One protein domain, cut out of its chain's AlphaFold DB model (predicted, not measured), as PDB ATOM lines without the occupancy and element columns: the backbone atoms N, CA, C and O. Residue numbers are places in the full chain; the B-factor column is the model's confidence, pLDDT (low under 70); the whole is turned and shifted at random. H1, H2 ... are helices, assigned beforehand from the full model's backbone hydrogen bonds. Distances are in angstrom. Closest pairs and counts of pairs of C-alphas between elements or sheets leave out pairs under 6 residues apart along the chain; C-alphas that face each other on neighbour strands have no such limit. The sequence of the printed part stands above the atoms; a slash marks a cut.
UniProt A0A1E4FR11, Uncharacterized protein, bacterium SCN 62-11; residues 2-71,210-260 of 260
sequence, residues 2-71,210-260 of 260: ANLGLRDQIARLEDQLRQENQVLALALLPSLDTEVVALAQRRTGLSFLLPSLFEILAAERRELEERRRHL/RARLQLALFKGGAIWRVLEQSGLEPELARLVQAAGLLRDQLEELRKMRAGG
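This is residues 2 to 71 and 210 to 260 of the 260 residues of an uncharacterized protein of bacterium SCN 62-11 (UniProt A0A1E4FR11). Start with the longest helix, H1, and see the long helix H6 running back beside it the opposite way, so that two long helices lie side by side at a shallow angle; where H1 ends and H6 begins, the short helices H2, H4 and H5 make a small, loosely built head. From the side of this head away from the first and last printed residues, H3 sticks out as a free arm with residues 55 to 71. The printed part has 121 residues with six named helices, in the order H1, H2, H3, H4, H5, H6, and no named strand; the class is all helix. The whole is loose, with a radius of gyration of the C-alphas of 18.7 A, and spans 68 by 32 by 21 A, the free arm adding to the length.

Find C-alpha 2 at (133.069, -0.199, -237.018); from there H1, residues 2 to 28, runs 38.7 A to C-alpha 28 at (114.610, -5.731, -270.527). The other long helix to find is H6, residues 234 to 258, which runs 36.1 A and ends at C-alpha 258, at (126.718, 9.809, -243.693). The short helices are H2, residues 34 to 44, H4, residues 210 to 219, and H5, residues 222 to 229. Look last for H3, residues 51 to 71, which runs 29.7 A to C-alpha 71 at (132.827, -4.775, -304.286).

Begin on H1 at Glu 20: its C-alpha is 5.8 A from that of Ala 243, the closest C-alphas of H1 and H6. These two helices touch at a shallow tilt of 24 degrees and run opposite ways. One residue on, the C-alphas of Asn 21 and Gln 214 are 5.5 A apart, the closest pair of H1 and H4. There H1 touches H4 with residues 17 to 26 alone, at a steep tilt of 42 degrees, opposite ways. H4 and H6 are near each other, with 8 pairs of C-alphas within 10 A. Go next to H5, the hub, which touches three helices. H5 and H6 form a helical hairpin and touch at a steep tilt of 42 degrees, with the C-alphas of Leu 227 and Val 240 closest at 7.4 A; H6 takes part with residues 237 to 244 alone. H5 also touches H2, about perpendicular at 84 degrees, where the C-alphas of Thr 44 and Ile 223 are closest at 5.3 A. H4 and H5 only just touch, with 3 pairs of C-alphas within 8 A, and touch only at the corner by their link; the C-alphas of Leu 217 and Ile 223 are closest at 7.0 A. H1 and H2 are close but not clearly touching, the C-alphas of Leu 28 and Ala 40 being closest at 5.8 A. H3 touches no helix but is near H2, with 5 pairs of C-alphas within 10 A. In H2, H3, H4, H5 and H6 every O i to N i+4 pair is within hydrogen-bond range; in H1 it is 22 of 23.

The C-alphas of Ala 2 and His 70 are the two farthest apart, at 68.1 A, while those of Ala 2 and Gly 260 are 10.8 A apart. Without the stretch that stands free, the body of 104 residues spans 51 by 28 by 20 A. Residues 72 to 209 are not printed, and C-alpha 71 is 33.8 A from C-alpha 210 across this cut. Of the links that are printed whole, H2 to H3 is short and the other three are tight. The mean pLDDT of the printed part is 80.9; look for values under 70 at residues 2 to 3, 49 to 54, 220 and 260.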
ATOM      1  N   ALA A   2     134.411  -0.127-236.405       59.94
ATOM      2  CA  ALA A   2     133.069  -0.199-237.018       59.94
ATOM      3  C   ALA A   2     132.984   0.294-238.488       59.94
ATOM      4  O   ALA A   2     132.268  -0.280-239.301       59.94
ATOM      5  N   ASN A   3     133.783   1.304-238.858       66.06
ATOM      6  CA  ASN A   3     133.794   1.885-240.210       66.06
ATOM      7  C   ASN A   3     134.373   0.976-241.315       66.06
ATOM      8  O   ASN A   3     134.128   1.235-242.492       66.06
ATOM      9  N   LEU A   4     135.147  -0.060-240.971       71.06
ATOM     10  CA  LEU A   4     135.688  -1.012-241.956       71.06
ATOM     11  C   LEU A   4     134.636  -2.064-242.340       71.06
ATOM     12  O   LEU A   4     134.412  -2.282-243.524       71.06
ATOM     13  N   GLY A   5     133.896  -2.605-241.364       81.00
ATOM     14  CA  GLY A   5     132.821  -3.574-241.624       81.00
ATOM     15  C   GLY A   5     131.664  -3.002-242.452       81.00
ATOM     16  O   GLY A   5     131.181  -3.662-243.368       81.00
ATOM     17  N   LEU A   6     131.275  -1.743-242.206       82.06
ATOM     18  CA  LEU A   6     130.258  -1.049-243.010       82.06
ATOM     19  C   LEU A   6     130.703  -0.825-244.463       82.06
ATOM     20  O   LEU A   6     129.886  -0.918-245.376       82.06
ATOM     21  N   ARG A   7     131.993  -0.548-244.703       83.50
ATOM     22  CA  ARG A   7     132.526  -0.391-246.068       83.50
ATOM     23  C   ARG A   7     132.481  -1.704-246.839       83.50
ATOM     24  O   ARG A   7     132.025  -1.700-247.979       83.50
ATOM     25  N   ASP A   8     132.884  -2.803-246.210       87.25
ATOM     26  CA  ASP A   8     132.852  -4.127-246.836       87.25
ATOM     27  C   ASP A   8     131.414  -4.586-247.117       87.25
ATOM     28  O   ASP A   8     131.140  -5.191-248.151       87.25
ATOM     29  N   GLN A   9     130.474  -4.257-246.228       85.69
ATOM     30  CA  GLN A   9     129.057  -4.568-246.414       85.69
ATOM     31  C   GLN A   9     128.427  -3.753-247.555       85.69
ATOM     32  O   GLN A   9     127.703  -4.320-248.372       85.69
ATOM     33  N   ILE A  10     128.747  -2.456-247.661       86.69
ATOM     34  CA  ILE A  10     128.325  -1.617-248.794       86.69
ATOM     35  C   ILE A  10     128.901  -2.164-250.104       86.69
ATOM     36  O   ILE A  10     128.161  -2.297-251.072       86.69
ATOM     37  N   ALA A  11     130.188  -2.527-250.136       87.00
ATOM     38  CA  ALA A  11     130.824  -3.059-251.341       87.00
ATOM     39  C   ALA A  11     130.152  -4.355-251.830       87.00
ATOM     40  O   ALA A  11     129.838  -4.480-253.011       87.00
ATOM     41  N   ARG A  12     129.846  -5.288-250.917       89.25
ATOM     42  CA  ARG A  12     129.142  -6.537-251.261       89.25
ATOM     43  C   ARG A  12     127.745  -6.287-251.824       89.25
ATOM     44  O   ARG A  12     127.369  -6.922-252.805       89.25
ATOM     45  N   LEU A  13     126.990  -5.365-251.226       85.62
ATOM     46  CA  LEU A  13     125.654  -5.013-251.711       85.62
ATOM     47  C   LEU A  13     125.706  -4.265-253.047       85.62
ATOM     48  O   LEU A  13     124.846  -4.482-253.894       85.62
ATOM     49  N   GLU A  14     126.725  -3.430-253.278       87.69
ATOM     50  CA  GLU A  14     126.949  -2.801-254.583       87.69
ATOM     51  C   GLU A  14     127.218  -3.842-255.671       87.69
ATOM     52  O   GLU A  14     126.664  -3.731-256.765       87.69
ATOM     53  N   ASP A  15     128.036  -4.855-255.384       87.56
ATOM     54  CA  ASP A  15     128.335  -5.921-256.340       87.56
ATOM     55  C   ASP A  15     127.104  -6.800-256.618       87.56
ATOM     56  O   ASP A  15     126.821  -7.096-257.781       87.56
ATOM     57  N   GLN A  16     126.315  -7.138-255.592       87.56
ATOM     58  CA  GLN A  16     125.038  -7.849-255.761       87.56
ATOM     59  C   GLN A  16     124.039  -7.033-256.588       87.56
ATOM     60  O   GLN A  16     123.457  -7.546-257.543       87.56
ATOM     61  N   LEU A  17     123.894  -5.736-256.299       85.06
ATOM     62  CA  LEU A  17     123.026  -4.846-257.068       85.06
ATOM     63  C   LEU A  17     123.487  -4.719-258.528       85.06
ATOM     64  O   LEU A  17     122.657  -4.648-259.435       85.06
ATOM     65  N   ARG A  18     124.801  -4.701-258.796       85.88
ATOM     66  CA  ARG A  18     125.328  -4.699-260.172       85.88
ATOM     67  C   ARG A  18     124.967  -5.976-260.927       85.88
ATOM     68  O   ARG A  18     124.624  -5.863-262.105       85.88
ATOM     69  N   GLN A  19     125.045  -7.138-260.276       87.62
ATOM     70  CA  GLN A  19     124.693  -8.434-260.867       87.62
ATOM     71  C   GLN A  19     123.193  -8.517-261.176       87.62
ATOM     72  O   GLN A  19     122.823  -8.821-262.308       87.62
ATOM     73  N   GLU A  20     122.332  -8.147-260.228       86.69
ATOM     74  CA  GLU A  20     120.876  -8.145-260.438       86.69
ATOM     75  C   GLU A  20     120.455  -7.150-261.529       86.69
ATOM     76  O   GLU A  20     119.678  -7.483-262.425       86.69
ATOM     77  N   ASN A  21     121.047  -5.950-261.552       86.19
ATOM     78  CA  ASN A  21     120.802  -4.984-262.627       86.19
ATOM     79  C   ASN A  21     121.292  -5.479-263.993       86.19
ATOM     80  O   ASN A  21     120.734  -5.082-265.014       86.19
ATOM     81  N   GLN A  22     122.324  -6.326-264.038       85.44
ATOM     82  CA  GLN A  22     122.779  -6.940-265.283       85.44
ATOM     83  C   GLN A  22     121.753  -7.952-265.799       85.44
ATOM     84  O   GLN A  22     121.404  -7.906-266.977       85.44
ATOM     85  N   VAL A  23     121.229  -8.821-264.929       87.25
ATOM     86  CA  VAL A  23     120.166  -9.780-265.282       87.25
ATOM     87  C   VAL A  23     118.908  -9.039-265.739       87.25
ATOM     88  O   VAL A  23     118.349  -9.354-266.790       87.25
ATOM     89  N   LEU A  24     118.517  -7.989-265.015       85.06
ATOM     90  CA  LEU A  24     117.377  -7.150-265.370       85.06
ATOM     91  C   LEU A  24     117.586  -6.421-266.709       85.06
ATOM     92  O   LEU A  24     116.671  -6.377-267.526       85.06
ATOM     93  N   ALA A  25     118.785  -5.894-266.984       84.62
ATOM     94  CA  ALA A  25     119.101  -5.257-268.266       84.62
ATOM     95  C   ALA A  25     119.059  -6.249-269.444       84.62
ATOM     96  O   ALA A  25     118.593  -5.892-270.526       84.62
ATOM     97  N   LEU A  26     119.507  -7.495-269.238       85.69
ATOM     98  CA  LEU A  26     119.410  -8.565-270.238       85.69
ATOM     99  C   LEU A  26     117.953  -8.942-270.530       85.69
ATOM    100  O   LEU A  26     117.602  -9.135-271.692       85.69
ATOM    101  N   ALA A  27     117.117  -9.008-269.494       84.88
ATOM    102  CA  ALA A  27     115.698  -9.326-269.623       84.88
ATOM    103  C   ALA A  27     114.884  -8.174-270.245       84.88
ATOM    104  O   ALA A  27     113.948  -8.412-271.005       84.88
ATOM    105  N   LEU A  28     115.246  -6.920-269.951       81.94
ATOM    106  CA  LEU A  28     114.610  -5.731-270.527       81.94
ATOM    107  C   LEU A  28     114.985  -5.510-271.996       81.94
ATOM    108  O   LEU A  28     114.153  -5.014-272.752       81.94
ATOM    109  N   LEU A  29     116.212  -5.860-272.402       83.38
ATOM    110  CA  LEU A  29     116.700  -5.707-273.775       83.38
ATOM    111  C   LEU A  29     117.403  -6.991-274.275       83.38
ATOM    112  O   LEU A  29     118.644  -7.057-274.345       83.38
ATOM    113  N   PRO A  30     116.622  -8.031-274.630       80.25
ATOM    114  CA  PRO A  30     117.155  -9.300-275.121       80.25
ATOM    115  C   PRO A  30     117.771  -9.184-276.524       80.25
ATOM    116  O   PRO A  30     118.792  -9.819-276.785       80.25
ATOM    117  N   SER A  31     117.223  -8.334-277.392       78.50
ATOM    118  CA  SER A  31     117.721  -8.075-278.748       78.50
ATOM    119  C   SER A  31     117.590  -6.591-279.113       78.50
ATOM    120  O   SER A  31     116.980  -5.809-278.383       78.50
ATOM    121  N   LEU A  32     118.188  -6.198-280.242       72.44
ATOM    122  CA  LEU A  32     118.069  -4.850-280.817       72.44
ATOM    123  C   LEU A  32     116.900  -4.731-281.809       72.44
ATOM    124  O   LEU A  32     116.873  -3.802-282.616       72.44
ATOM    125  N   ASP A  33     115.947  -5.662-281.774       75.81
ATOM    126  CA  ASP A  33     114.791  -5.606-282.664       75.81
ATOM    127  C   ASP A  33     113.933  -4.381-282.338       75.81
ATOM    128  O   ASP A  33     113.751  -4.013-281.175       75.81
ATOM    129  N   THR A  34     113.383  -3.743-283.370       73.69
ATOM    130  CA  THR A  34     112.671  -2.462-283.236       73.69
ATOM    131  C   THR A  34     111.493  -2.555-282.262       73.69
ATOM    132  O   THR A  34     111.262  -1.638-281.475       73.69
ATOM    133  N   GLU A  35     110.788  -3.686-282.259       79.12
ATOM    134  CA  GLU A  35     109.679  -3.954-281.338       79.12
ATOM    135  C   GLU A  35     110.153  -4.102-279.888       79.12
ATOM    136  O   GLU A  35     109.543  -3.550-278.970       79.12
ATOM    137  N   VAL A  36     111.277  -4.792-279.680       81.12
ATOM    138  CA  VAL A  36     111.867  -5.037-278.357       81.12
ATOM    139  C   VAL A  36     112.394  -3.737-277.755       81.12
ATOM    140  O   VAL A  36     112.137  -3.446-276.588       81.12
ATOM    141  N   VAL A  37     113.063  -2.909-278.558       78.38
ATOM    142  CA  VAL A  37     113.548  -1.586-278.143       78.38
ATOM    143  C   VAL A  37     112.381  -0.662-277.790       78.38
ATOM    144  O   VAL A  37     112.410  -0.010-276.745       78.38
ATOM    145  N   ALA A  38     111.326  -0.635-278.611       78.31
ATOM    146  CA  ALA A  38     110.137   0.172-278.342       78.31
ATOM    147  C   ALA A  38     109.417  -0.278-277.059       78.31
ATOM    148  O   ALA A  38     108.956   0.553-276.270       78.31
ATOM    149  N   LEU A  39     109.350  -1.589-276.812       80.38
ATOM    150  CA  LEU A  39     108.798  -2.147-275.581       80.38
ATOM    151  C   LEU A  39     109.649  -1.768-274.361       80.38
ATOM    152  O   LEU A  39     109.109  -1.305-273.353       80.38
ATOM    153  N   ALA A  40     110.974  -1.906-274.456       80.25
ATOM    154  CA  ALA A  40     111.911  -1.519-273.405       80.25
ATOM    155  C   ALA A  40     111.819  -0.019-273.091       80.25
ATOM    156  O   ALA A  40     111.792   0.370-271.923       80.25
ATOM    157  N   GLN A  41     111.691   0.829-274.114       83.06
ATOM    158  CA  GLN A  41     111.480   2.266-273.961       83.06
ATOM    159  C   GLN A  41     110.182   2.566-273.206       83.06
ATOM    160  O   GLN A  41     110.205   3.340-272.252       83.06
ATOM    161  N   ARG A  42     109.059   1.942-273.587       80.69
ATOM    162  CA  ARG A  42     107.770   2.133-272.896       80.69
ATOM    163  C   ARG A  42     107.837   1.714-271.427       80.69
ATOM    164  O   ARG A  42     107.266   2.394-270.583       80.69
ATOM    165  N   ARG A  43     108.554   0.627-271.121       80.69
ATOM    166  CA  ARG A  43     108.703   0.088-269.757       80.69
ATOM    167  C   ARG A  43     109.672   0.877-268.878       80.69
ATOM    168  O   ARG A  43     109.508   0.897-267.667       80.69
ATOM    169  N   THR A  44     110.692   1.504-269.461       78.50
ATOM    170  CA  THR A  44     111.753   2.195-268.700       78.50
ATOM    171  C   THR A  44     111.644   3.720-268.735       78.50
ATOM    172  O   THR A  44     112.225   4.392-267.886       78.50
ATOM    173  N   GLY A  45     110.928   4.284-269.712       76.44
ATOM    174  CA  GLY A  45     110.830   5.728-269.939       76.44
ATOM    175  C   GLY A  45     112.118   6.367-270.476       76.44
ATOM    176  O   GLY A  45     112.248   7.591-270.473       76.44
ATOM    177  N   LEU A  46     113.093   5.566-270.917       78.88
ATOM    178  CA  LEU A  46     114.423   6.044-271.293       78.88
ATOM    179  C   LEU A  46     114.465   6.569-272.727       78.88
ATOM    180  O   LEU A  46     114.373   5.813-273.691       78.88
ATOM    181  N   SER A  47     114.692   7.873-272.871       71.44
ATOM    182  CA  SER A  47     114.794   8.545-274.171       71.44
ATOM    183  C   SER A  47     116.086   8.236-274.934       71.44
ATOM    184  O   SER A  47     116.146   8.439-276.134       71.44
ATOM    185  N   PHE A  48     117.139   7.706-274.309       72.88
ATOM    186  CA  PHE A  48     118.340   7.322-275.068       72.88
ATOM    187  C   PHE A  48     118.159   6.027-275.880       72.88
ATOM    188  O   PHE A  48     119.002   5.721-276.718       72.88
ATOM    189  N   LEU A  49     117.068   5.287-275.647       69.88
ATOM    190  CA  LEU A  49     116.632   4.169-276.488       69.88
ATOM    191  C   LEU A  49     115.893   4.648-277.756       69.88
ATOM    192  O   LEU A  49     115.338   3.828-278.479       69.88
ATOM    193  N   LEU A  50     115.842   5.965-278.008       65.50
ATOM    194  CA  LEU A  50     115.109   6.559-279.125       65.50
ATOM    195  C   LEU A  50     115.622   6.103-280.508       65.50
ATOM    196  O   LEU A  50     116.802   5.778-280.662       65.50
ATOM    197  N   PRO A  51     114.755   6.196-281.538       62.28
ATOM    198  CA  PRO A  51     115.041   5.790-282.915       62.28
ATOM    199  C   PRO A  51     116.280   6.433-283.543       62.28
ATOM    200  O   PRO A  51     116.925   5.799-284.364       62.28
ATOM    201  N   SER A  52     116.664   7.651-283.147       64.56
ATOM    202  CA  SER A  52     117.714   8.418-283.835       64.56
ATOM    203  C   SER A  52     119.087   7.741-283.833       64.56
ATOM    204  O   SER A  52     119.806   7.787-284.828       64.56
ATOM    205  N   LEU A  53     119.459   7.064-282.743       64.69
ATOM    206  CA  LEU A  53     120.714   6.312-282.690       64.69
ATOM    207  C   LEU A  53     120.624   5.027-283.528       64.69
ATOM    208  O   LEU A  53     121.600   4.646-284.164       64.69
ATOM    209  N   PHE A  54     119.449   4.399-283.595       68.81
ATOM    210  CA  PHE A  54     119.204   3.247-284.463       68.81
ATOM    211  C   PHE A  54     119.159   3.628-285.945       68.81
ATOM    212  O   PHE A  54     119.598   2.843-286.773       68.81
ATOM    213  N   GLU A  55     118.689   4.825-286.289       72.81
ATOM    214  CA  GLU A  55     118.687   5.352-287.656       72.81
ATOM    215  C   GLU A  55     120.107   5.605-288.163       72.81
ATOM    216  O   GLU A  55     120.435   5.184-289.270       72.81
ATOM    217  N   ILE A  56     120.967   6.216-287.340       71.75
ATOM    218  CA  ILE A  56     122.383   6.437-287.677       71.75
ATOM    219  C   ILE A  56     123.092   5.097-287.903       71.75
ATOM    220  O   ILE A  56     123.791   4.918-288.895       71.75
ATOM    221  N   LEU A  57     122.868   4.125-287.019       71.31
ATOM    222  CA  LEU A  57     123.497   2.809-287.123       71.31
ATOM    223  C   LEU A  57     122.909   1.958-288.256       71.31
ATOM    224  O   LEU A  57     123.624   1.184-288.886       71.31
ATOM    225  N   ALA A  58     121.613   2.094-288.546       77.38
ATOM    226  CA  ALA A  58     120.989   1.467-289.704       77.38
ATOM    227  C   ALA A  58     121.516   2.074-291.009       77.38
ATOM    228  O   ALA A  58     121.688   1.342-291.982       77.38
ATOM    229  N   ALA A  59     121.794   3.378-291.032       82.25
ATOM    230  CA  ALA A  59     122.453   4.032-292.155       82.25
ATOM    231  C   ALA A  59     123.887   3.509-292.336       82.25
ATOM    232  O   ALA A  59     124.227   3.093-293.436       82.25
ATOM    233  N   GLU A  60     124.676   3.417-291.260       82.75
ATOM    234  CA  GLU A  60     126.037   2.854-291.294       82.75
ATOM    235  C   GLU A  60     126.038   1.392-291.771       82.75
ATOM    236  O   GLU A  60     126.825   0.992-292.629       82.75
ATOM    237  N   ARG A  61     125.089   0.585-291.285       85.19
ATOM    238  CA  ARG A  61     124.898  -0.791-291.753       85.19
ATOM    239  C   ARG A  61     124.570  -0.845-293.246       85.19
ATOM    240  O   ARG A  61     125.156  -1.661-293.956       85.19
ATOM    241  N   ARG A  62     123.643  -0.006-293.719       86.69
ATOM    242  CA  ARG A  62     123.278   0.066-295.143       86.69
ATOM    243  C   ARG A  62     124.475   0.463-295.993       86.69
ATOM    244  O   ARG A  62     124.721  -0.194-296.993       86.69
ATOM    245  N   GLU A  63     125.250   1.452-295.562       88.69
ATOM    246  CA  GLU A  63     126.460   1.894-296.259       88.69
ATOM    247  C   GLU A  63     127.477   0.751-296.402       88.69
ATOM    248  O   GLU A  63     127.998   0.495-297.490       88.69
ATOM    249  N   LEU A  64     127.717  -0.004-295.326       87.12
ATOM    250  CA  LEU A  64     128.615  -1.160-295.350       87.12
ATOM    251  C   LEU A  64     128.095  -2.292-296.248       87.12
ATOM    252  O   LEU A  64     128.873  -2.911-296.980       87.12
ATOM    253  N   GLU A  65     126.791  -2.573-296.219       89.62
ATOM    254  CA  GLU A  65     126.156  -3.577-297.080       89.62
ATOM    255  C   GLU A  65     126.177  -3.162-298.563       89.62
ATOM    256  O   GLU A  65     126.503  -3.976-299.430       89.62
ATOM    257  N   GLU A  66     125.898  -1.895-298.869       92.25
ATOM    258  CA  GLU A  66     125.986  -1.319-300.214       92.25
ATOM    259  C   GLU A  66     127.416  -1.374-300.745       92.25
ATOM    260  O   GLU A  66     127.645  -1.816-301.875       92.25
ATOM    261  N   ARG A  67     128.400  -1.023-299.909       90.00
ATOM    262  CA  ARG A  67     129.815  -1.127-300.268       90.00
ATOM    263  C   ARG A  67     130.208  -2.568-300.579       90.00
ATOM    264  O   ARG A  67     130.901  -2.796-301.566       90.00
ATOM    265  N   ARG A  68     129.745  -3.550-299.798       90.94
ATOM    266  CA  ARG A  68     130.005  -4.975-300.076       90.94
ATOM    267  C   ARG A  68     129.418  -5.422-301.411       90.94
ATOM    268  O   ARG A  68     130.133  -6.053-302.183       90.94
ATOM    269  N   ARG A  69     128.175  -5.042-301.719       91.75
ATOM    270  CA  ARG A  69     127.541  -5.344-303.019       91.75
ATOM    271  C   ARG A  69     128.290  -4.703-304.183       91.75
ATOM    272  O   ARG A  69     128.468  -5.325-305.226       91.75
ATOM    273  N   HIS A  70     128.762  -3.473-303.998       91.25
ATOM    274  CA  HIS A  70     129.589  -2.812-304.997       91.25
ATOM    275  C   HIS A  70     130.899  -3.574-305.230       91.25
ATOM    276  O   HIS A  70     131.244  -3.838-306.379       91.25
ATOM    277  N   LEU A  71     131.592  -3.993-304.169       88.62
ATOM    278  CA  LEU A  71     132.827  -4.775-304.286       88.62
ATOM    279  C   LEU A  71     132.599  -6.122-304.982       88.62
ATOM    280  O   LEU A  71     133.413  -6.501-305.813       88.62
ATOM    281  N   ARG A 210     122.863  -2.372-273.378       81.94
ATOM    282  CA  ARG A 210     122.727  -3.091-272.102       81.94
ATOM    283  C   ARG A 210     123.540  -2.441-270.989       81.94
ATOM    284  O   ARG A 210     123.019  -2.269-269.893       81.94
ATOM    285  N   ALA A 211     124.768  -2.009-271.271       80.44
ATOM    286  CA  ALA A 211     125.598  -1.304-270.298       80.44
ATOM    287  C   ALA A 211     124.984   0.046-269.889       80.44
ATOM    288  O   ALA A 211     124.951   0.387-268.707       80.44
ATOM    289  N   ARG A 212     124.436   0.810-270.846       81.06
ATOM    290  CA  ARG A 212     123.729   2.070-270.554       81.06
ATOM    291  C   ARG A 212     122.472   1.840-269.717       81.06
ATOM    292  O   ARG A 212     122.254   2.578-268.761       81.06
ATOM    293  N   LEU A 213     121.693   0.804-270.032       81.00
ATOM    294  CA  LEU A 213     120.543   0.375-269.233       81.00
ATOM    295  C   LEU A 213     120.953  -0.022-267.815       81.00
ATOM    296  O   LEU A 213     120.375   0.482-266.858       81.00
ATOM    297  N   GLN A 214     121.984  -0.853-267.667       83.19
ATOM    298  CA  GLN A 214     122.504  -1.275-266.367       83.19
ATOM    299  C   GLN A 214     122.947  -0.075-265.520       83.19
ATOM    300  O   GLN A 214     122.608   0.011-264.341       83.19
ATOM    301  N   LEU A 215     123.663   0.883-266.117       81.88
ATOM    302  CA  LEU A 215     124.071   2.114-265.435       81.88
ATOM    303  C   LEU A 215     122.870   2.972-265.029       81.88
ATOM    304  O   LEU A 215     122.878   3.565-263.952       81.88
ATOM    305  N   ALA A 216     121.847   3.047-265.878       81.25
ATOM    306  CA  ALA A 216     120.636   3.802-265.595       81.25
ATOM    307  C   ALA A 216     119.825   3.159-264.450       81.25
ATOM    308  O   ALA A 216     119.383   3.868-263.548       81.25
ATOM    309  N   LEU A 217     119.724   1.825-264.424       81.62
ATOM    310  CA  LEU A 217     119.130   1.060-263.321       81.62
ATOM    311  C   LEU A 217     119.905   1.267-262.011       81.62
ATOM    312  O   LEU A 217     119.303   1.569-260.980       81.62
ATOM    313  N   PHE A 218     121.238   1.190-262.066       78.06
ATOM    314  CA  PHE A 218     122.111   1.355-260.902       78.06
ATOM    315  C   PHE A 218     122.067   2.770-260.308       78.06
ATOM    316  O   PHE A 218     122.128   2.927-259.092       78.06
ATOM    317  N   LYS A 219     121.946   3.809-261.145       77.88
ATOM    318  CA  LYS A 219     121.837   5.204-260.681       77.88
ATOM    319  C   LYS A 219     120.509   5.521-259.986       77.88
ATOM    320  O   LYS A 219     120.436   6.529-259.289       77.88
ATOM    321  N   GLY A 220     119.485   4.684-260.148       69.44
ATOM    322  CA  GLY A 220     118.182   4.914-259.531       69.44
ATOM    323  C   GLY A 220     117.359   6.020-260.212       69.44
ATOM    324  O   GLY A 220     117.682   6.495-261.301       69.44
ATOM    325  N   GLY A 221     116.264   6.441-259.569       75.56
ATOM    326  CA  GLY A 221     115.463   7.597-259.997       75.56
ATOM    327  C   GLY A 221     114.191   7.258-260.785       75.56
ATOM    328  O   GLY A 221     113.464   6.329-260.440       75.56
ATOM    329  N   ALA A 222     113.885   8.056-261.816       73.69
ATOM    330  CA  ALA A 222     112.602   8.008-262.530       73.69
ATOM    331  C   ALA A 222     112.303   6.646-263.182       73.69
ATOM    332  O   ALA A 222     111.149   6.238-263.221       73.69
ATOM    333  N   ILE A 223     113.339   5.918-263.612       80.19
ATOM    334  CA  ILE A 223     113.222   4.602-264.263       80.19
ATOM    335  C   ILE A 223     112.515   3.586-263.371       80.19
ATOM    336  O   ILE A 223     111.665   2.850-263.851       80.19
ATOM    337  N   TRP A 224     112.827   3.561-262.073       79.00
ATOM    338  CA  TRP A 224     112.219   2.605-261.146       79.00
ATOM    339  C   TRP A 224     110.729   2.857-260.960       79.00
ATOM    340  O   TRP A 224     109.951   1.914-260.984       79.00
ATOM    341  N   ARG A 225     110.318   4.130-260.897       79.94
ATOM    342  CA  ARG A 225     108.893   4.486-260.824       79.94
ATOM    343  C   ARG A 225     108.147   4.041-262.078       79.94
ATOM    344  O   ARG A 225     107.031   3.552-261.981       79.94
ATOM    345  N   VAL A 226     108.767   4.190-263.251       80.50
ATOM    346  CA  VAL A 226     108.174   3.740-264.518       80.50
ATOM    347  C   VAL A 226     108.127   2.208-264.584       80.50
ATOM    348  O   VAL A 226     107.111   1.649-264.988       80.50
ATOM    349  N   LEU A 227     109.168   1.509-264.120       81.56
ATOM    350  CA  LEU A 227     109.191   0.043-264.054       81.56
ATOM    351  C   LEU A 227     108.123  -0.514-263.103       81.56
ATOM    352  O   LEU A 227     107.427  -1.458-263.455       81.56
ATOM    353  N   GLU A 228     107.933   0.102-261.939       79.31
ATOM    354  CA  GLU A 228     106.898  -0.286-260.972       79.31
ATOM    355  C   GLU A 228     105.475  -0.043-261.504       79.31
ATOM    356  O   GLU A 228     104.553  -0.788-261.180       79.31
ATOM    357  N   GLN A 229     105.289   0.970-262.357       80.50
ATOM    358  CA  GLN A 229     103.985   1.356-262.910       80.50
ATOM    359  C   GLN A 229     103.645   0.679-264.247       80.50
ATOM    360  O   GLN A 229     102.500   0.738-264.687       80.50
ATOM    361  N   SER A 230     104.610   0.038-264.911       74.12
ATOM    362  CA  SER A 230     104.472  -0.409-266.307       74.12
ATOM    363  C   SER A 230     103.810  -1.779-266.496       74.12
ATOM    364  O   SER A 230     103.771  -2.271-267.623       74.12
ATOM    365  N   GLY A 231     103.250  -2.382-265.439       73.56
ATOM    366  CA  GLY A 231     102.499  -3.641-265.542       73.56
ATOM    367  C   GLY A 231     103.352  -4.781-266.104       73.56
ATOM    368  O   GLY A 231     103.036  -5.355-267.144       73.56
ATOM    369  N   LEU A 232     104.485  -5.049-265.451       80.25
ATOM    370  CA  LEU A 232     105.486  -6.008-265.913       80.25
ATOM    371  C   LEU A 232     104.993  -7.464-265.856       80.25
ATOM    372  O   LEU A 232     104.216  -7.841-264.981       80.25
ATOM    373  N   GLU A 233     105.527  -8.293-266.759       83.38
ATOM    374  CA  GLU A 233     105.439  -9.759-266.691       83.38
ATOM    375  C   GLU A 233     105.866 -10.264-265.299       83.38
ATOM    376  O   GLU A 233     106.797  -9.702-264.713       83.38
ATOM    377  N   PRO A 234     105.256 -11.338-264.765       80.88
ATOM    378  CA  PRO A 234     105.492 -11.792-263.394       80.88
ATOM    379  C   PRO A 234     106.959 -12.143-263.107       80.88
ATOM    380  O   PRO A 234     107.440 -11.905-262.001       80.88
ATOM    381  N   GLU A 235     107.696 -12.665-264.090       82.50
ATOM    382  CA  GLU A 235     109.135 -12.930-263.951       82.50
ATOM    383  C   GLU A 235     109.955 -11.639-263.870       82.50
ATOM    384  O   GLU A 235     110.826 -11.495-263.012       82.50
ATOM    385  N   LEU A 236     109.635 -10.659-264.716       80.81
ATOM    386  CA  LEU A 236     110.341  -9.381-264.758       80.81
ATOM    387  C   LEU A 236     110.023  -8.524-263.523       80.81
ATOM    388  O   LEU A 236     110.903  -7.855-262.987       80.81
ATOM    389  N   ALA A 237     108.786  -8.594-263.029       82.56
ATOM    390  CA  ALA A 237     108.356  -7.947-261.796       82.56
ATOM    391  C   ALA A 237     109.137  -8.463-260.576       82.56
ATOM    392  O   ALA A 237     109.524  -7.669-259.721       82.56
ATOM    393  N   ARG A 238     109.437  -9.771-260.518       84.56
ATOM    394  CA  ARG A 238     110.284 -10.350-259.459       84.56
ATOM    395  C   ARG A 238     111.707  -9.803-259.502       84.56
ATOM    396  O   ARG A 238     112.242  -9.457-258.453       84.56
ATOM    397  N   LEU A 239     112.299  -9.682-260.693       84.38
ATOM    398  CA  LEU A 239     113.641  -9.108-260.859       84.38
ATOM    399  C   LEU A 239     113.683  -7.632-260.437       84.38
ATOM    400  O   LEU A 239     114.604  -7.213-259.739       84.38
ATOM    401  N   VAL A 240     112.659  -6.854-260.798       84.75
ATOM    402  CA  VAL A 240     112.525  -5.453-260.369       84.75
ATOM    403  C   VAL A 240     112.374  -5.351-258.850       84.75
ATOM    404  O   VAL A 240     113.043  -4.528-258.231       84.75
ATOM    405  N   GLN A 241     111.571  -6.209-258.219       84.94
ATOM    406  CA  GLN A 241     111.436  -6.233-256.757       84.94
ATOM    407  C   GLN A 241     112.747  -6.612-256.053       84.94
ATOM    408  O   GLN A 241     113.141  -5.941-255.103       84.94
ATOM    409  N   ALA A 242     113.441  -7.651-256.525       84.38
ATOM    410  CA  ALA A 242     114.707  -8.099-255.945       84.38
ATOM    411  C   ALA A 242     115.781  -6.998-256.001       84.38
ATOM    412  O   ALA A 242     116.406  -6.676-254.988       84.38
ATOM    413  N   ALA A 243     115.941  -6.363-257.162       84.56
ATOM    414  CA  ALA A 243     116.884  -5.264-257.334       84.56
ATOM    415  C   ALA A 243     116.456  -3.990-256.571       84.56
ATOM    416  O   ALA A 243     117.312  -3.286-256.031       84.56
ATOM    417  N   GLY A 244     115.150  -3.722-256.457       83.44
ATOM    418  CA  GLY A 244     114.601  -2.627-255.650       83.44
ATOM    419  C   GLY A 244     114.917  -2.773-254.158       83.44
ATOM    420  O   GLY A 244     115.402  -1.829-253.541       83.44
ATOM    421  N   LEU A 245     114.757  -3.978-253.599       86.25
ATOM    422  CA  LEU A 245     115.096  -4.266-252.199       86.25
ATOM    423  C   LEU A 245     116.586  -4.041-251.904       86.25
ATOM    424  O   LEU A 245     116.928  -3.429-250.893       86.25
ATOM    425  N   LEU A 246     117.473  -4.503-252.792       85.69
ATOM    426  CA  LEU A 246     118.918  -4.294-252.650       85.69
ATOM    427  C   LEU A 246     119.289  -2.809-252.724       85.69
ATOM    428  O   LEU A 246     120.142  -2.351-251.964       85.69
ATOM    429  N   ARG A 247     118.638  -2.045-253.608       85.50
ATOM    430  CA  ARG A 247     118.822  -0.591-253.703       85.50
ATOM    431  C   ARG A 247     118.424   0.100-252.401       85.50
ATOM    432  O   ARG A 247     119.207   0.891-251.883       85.50
ATOM    433  N   ASP A 248     117.244  -0.209-251.875       86.31
ATOM    434  CA  ASP A 248     116.720   0.440-250.671       86.31
ATOM    435  C   ASP A 248     117.603   0.124-249.449       86.31
ATOM    436  O   ASP A 248     117.964   1.022-248.687       86.31
ATOM    437  N   GLN A 249     118.070  -1.125-249.317       85.50
ATOM    438  CA  GLN A 249     119.053  -1.516-248.295       85.50
ATOM    439  C   GLN A 249     120.365  -0.728-248.410       85.50
ATOM    440  O   GLN A 249     120.962  -0.324-247.410       85.50
ATOM    441  N   LEU A 250     120.829  -0.502-249.637       86.06
ATOM    442  CA  LEU A 250     122.074   0.196-249.918       86.06
ATOM    443  C   LEU A 250     121.968   1.704-249.646       86.06
ATOM    444  O   LEU A 250     122.915   2.301-249.127       86.06
ATOM    445  N   GLU A 251     120.821   2.321-249.940       85.69
ATOM    446  CA  GLU A 251     120.535   3.708-249.561       85.69
ATOM    447  C   GLU A 251     120.510   3.891-248.042       85.69
ATOM    448  O   GLU A 251     121.134   4.825-247.536       85.69
ATOM    449  N   GLU A 252     119.870   2.981-247.304       87.06
ATOM    450  CA  GLU A 252     119.845   3.024-245.838       87.06
ATOM    451  C   GLU A 252     121.252   2.903-245.234       87.06
ATOM    452  O   GLU A 252     121.637   3.713-244.388       87.06
ATOM    453  N   LEU A 253     122.088   1.985-245.728       85.19
ATOM    454  CA  LEU A 253     123.479   1.869-245.269       85.19
ATOM    455  C   LEU A 253     124.328   3.102-245.610       85.19
ATOM    456  O   LEU A 253     125.190   3.505-244.822       85.19
ATOM    457  N   ARG A 254     124.087   3.738-246.764       86.12
ATOM    458  CA  ARG A 254     124.745   5.003-247.126       86.12
ATOM    459  C   ARG A 254     124.317   6.147-246.206       86.12
ATOM    460  O   ARG A 254     125.183   6.923-245.802       86.12
ATOM    461  N   LYS A 255     123.035   6.228-245.827       87.12
ATOM    462  CA  LYS A 255     122.533   7.209-244.847       87.12
ATOM    463  C   LYS A 255     123.165   6.998-243.471       87.12
ATOM    464  O   LYS A 255     123.662   7.959-242.892       87.12
ATOM    465  N   MET A 256     123.233   5.754-242.987       84.25
ATOM    466  CA  MET A 256     123.876   5.422-241.704       84.25
ATOM    467  C   MET A 256     125.356   5.819-241.671       84.25
ATOM    468  O   MET A 256     125.846   6.287-240.651       84.25
ATOM    469  N   ARG A 257     126.068   5.675-242.796       82.25
ATOM    470  CA  ARG A 257     127.467   6.105-242.926       82.25
ATOM    471  C   ARG A 257     127.634   7.628-243.005       82.25
ATOM    472  O   ARG A 257     128.691   8.124-242.637       82.25
ATOM    473  N   ALA A 258     126.657   8.353-243.549       79.12
ATOM    474  CA  ALA A 258     126.718   9.809-243.693       79.12
ATOM    475  C   ALA A 258     126.277  10.564-242.425       79.12
ATOM    476  O   ALA A 258     126.656  11.718-242.249       79.12
ATOM    477  N   GLY A 259     125.463   9.929-241.574       72.62
ATOM    478  CA  GLY A 259     124.936  10.503-240.331       72.62
ATOM    479  C   GLY A 259     125.711  10.162-239.052       72.62
ATOM    480  O   GLY A 259     125.269  10.570-237.981       72.62
ATOM    481  N   GLY A 260     126.818   9.416-239.142       54.16
ATOM    482  CA  GLY A 260     127.701   9.065-238.018       54.16
ATOM    483  C   GLY A 260     129.134   9.514-238.255       54.16
ATOM    484  O   GLY A 260     129.810   9.823-237.250       54.16
TER     485      GLY A 260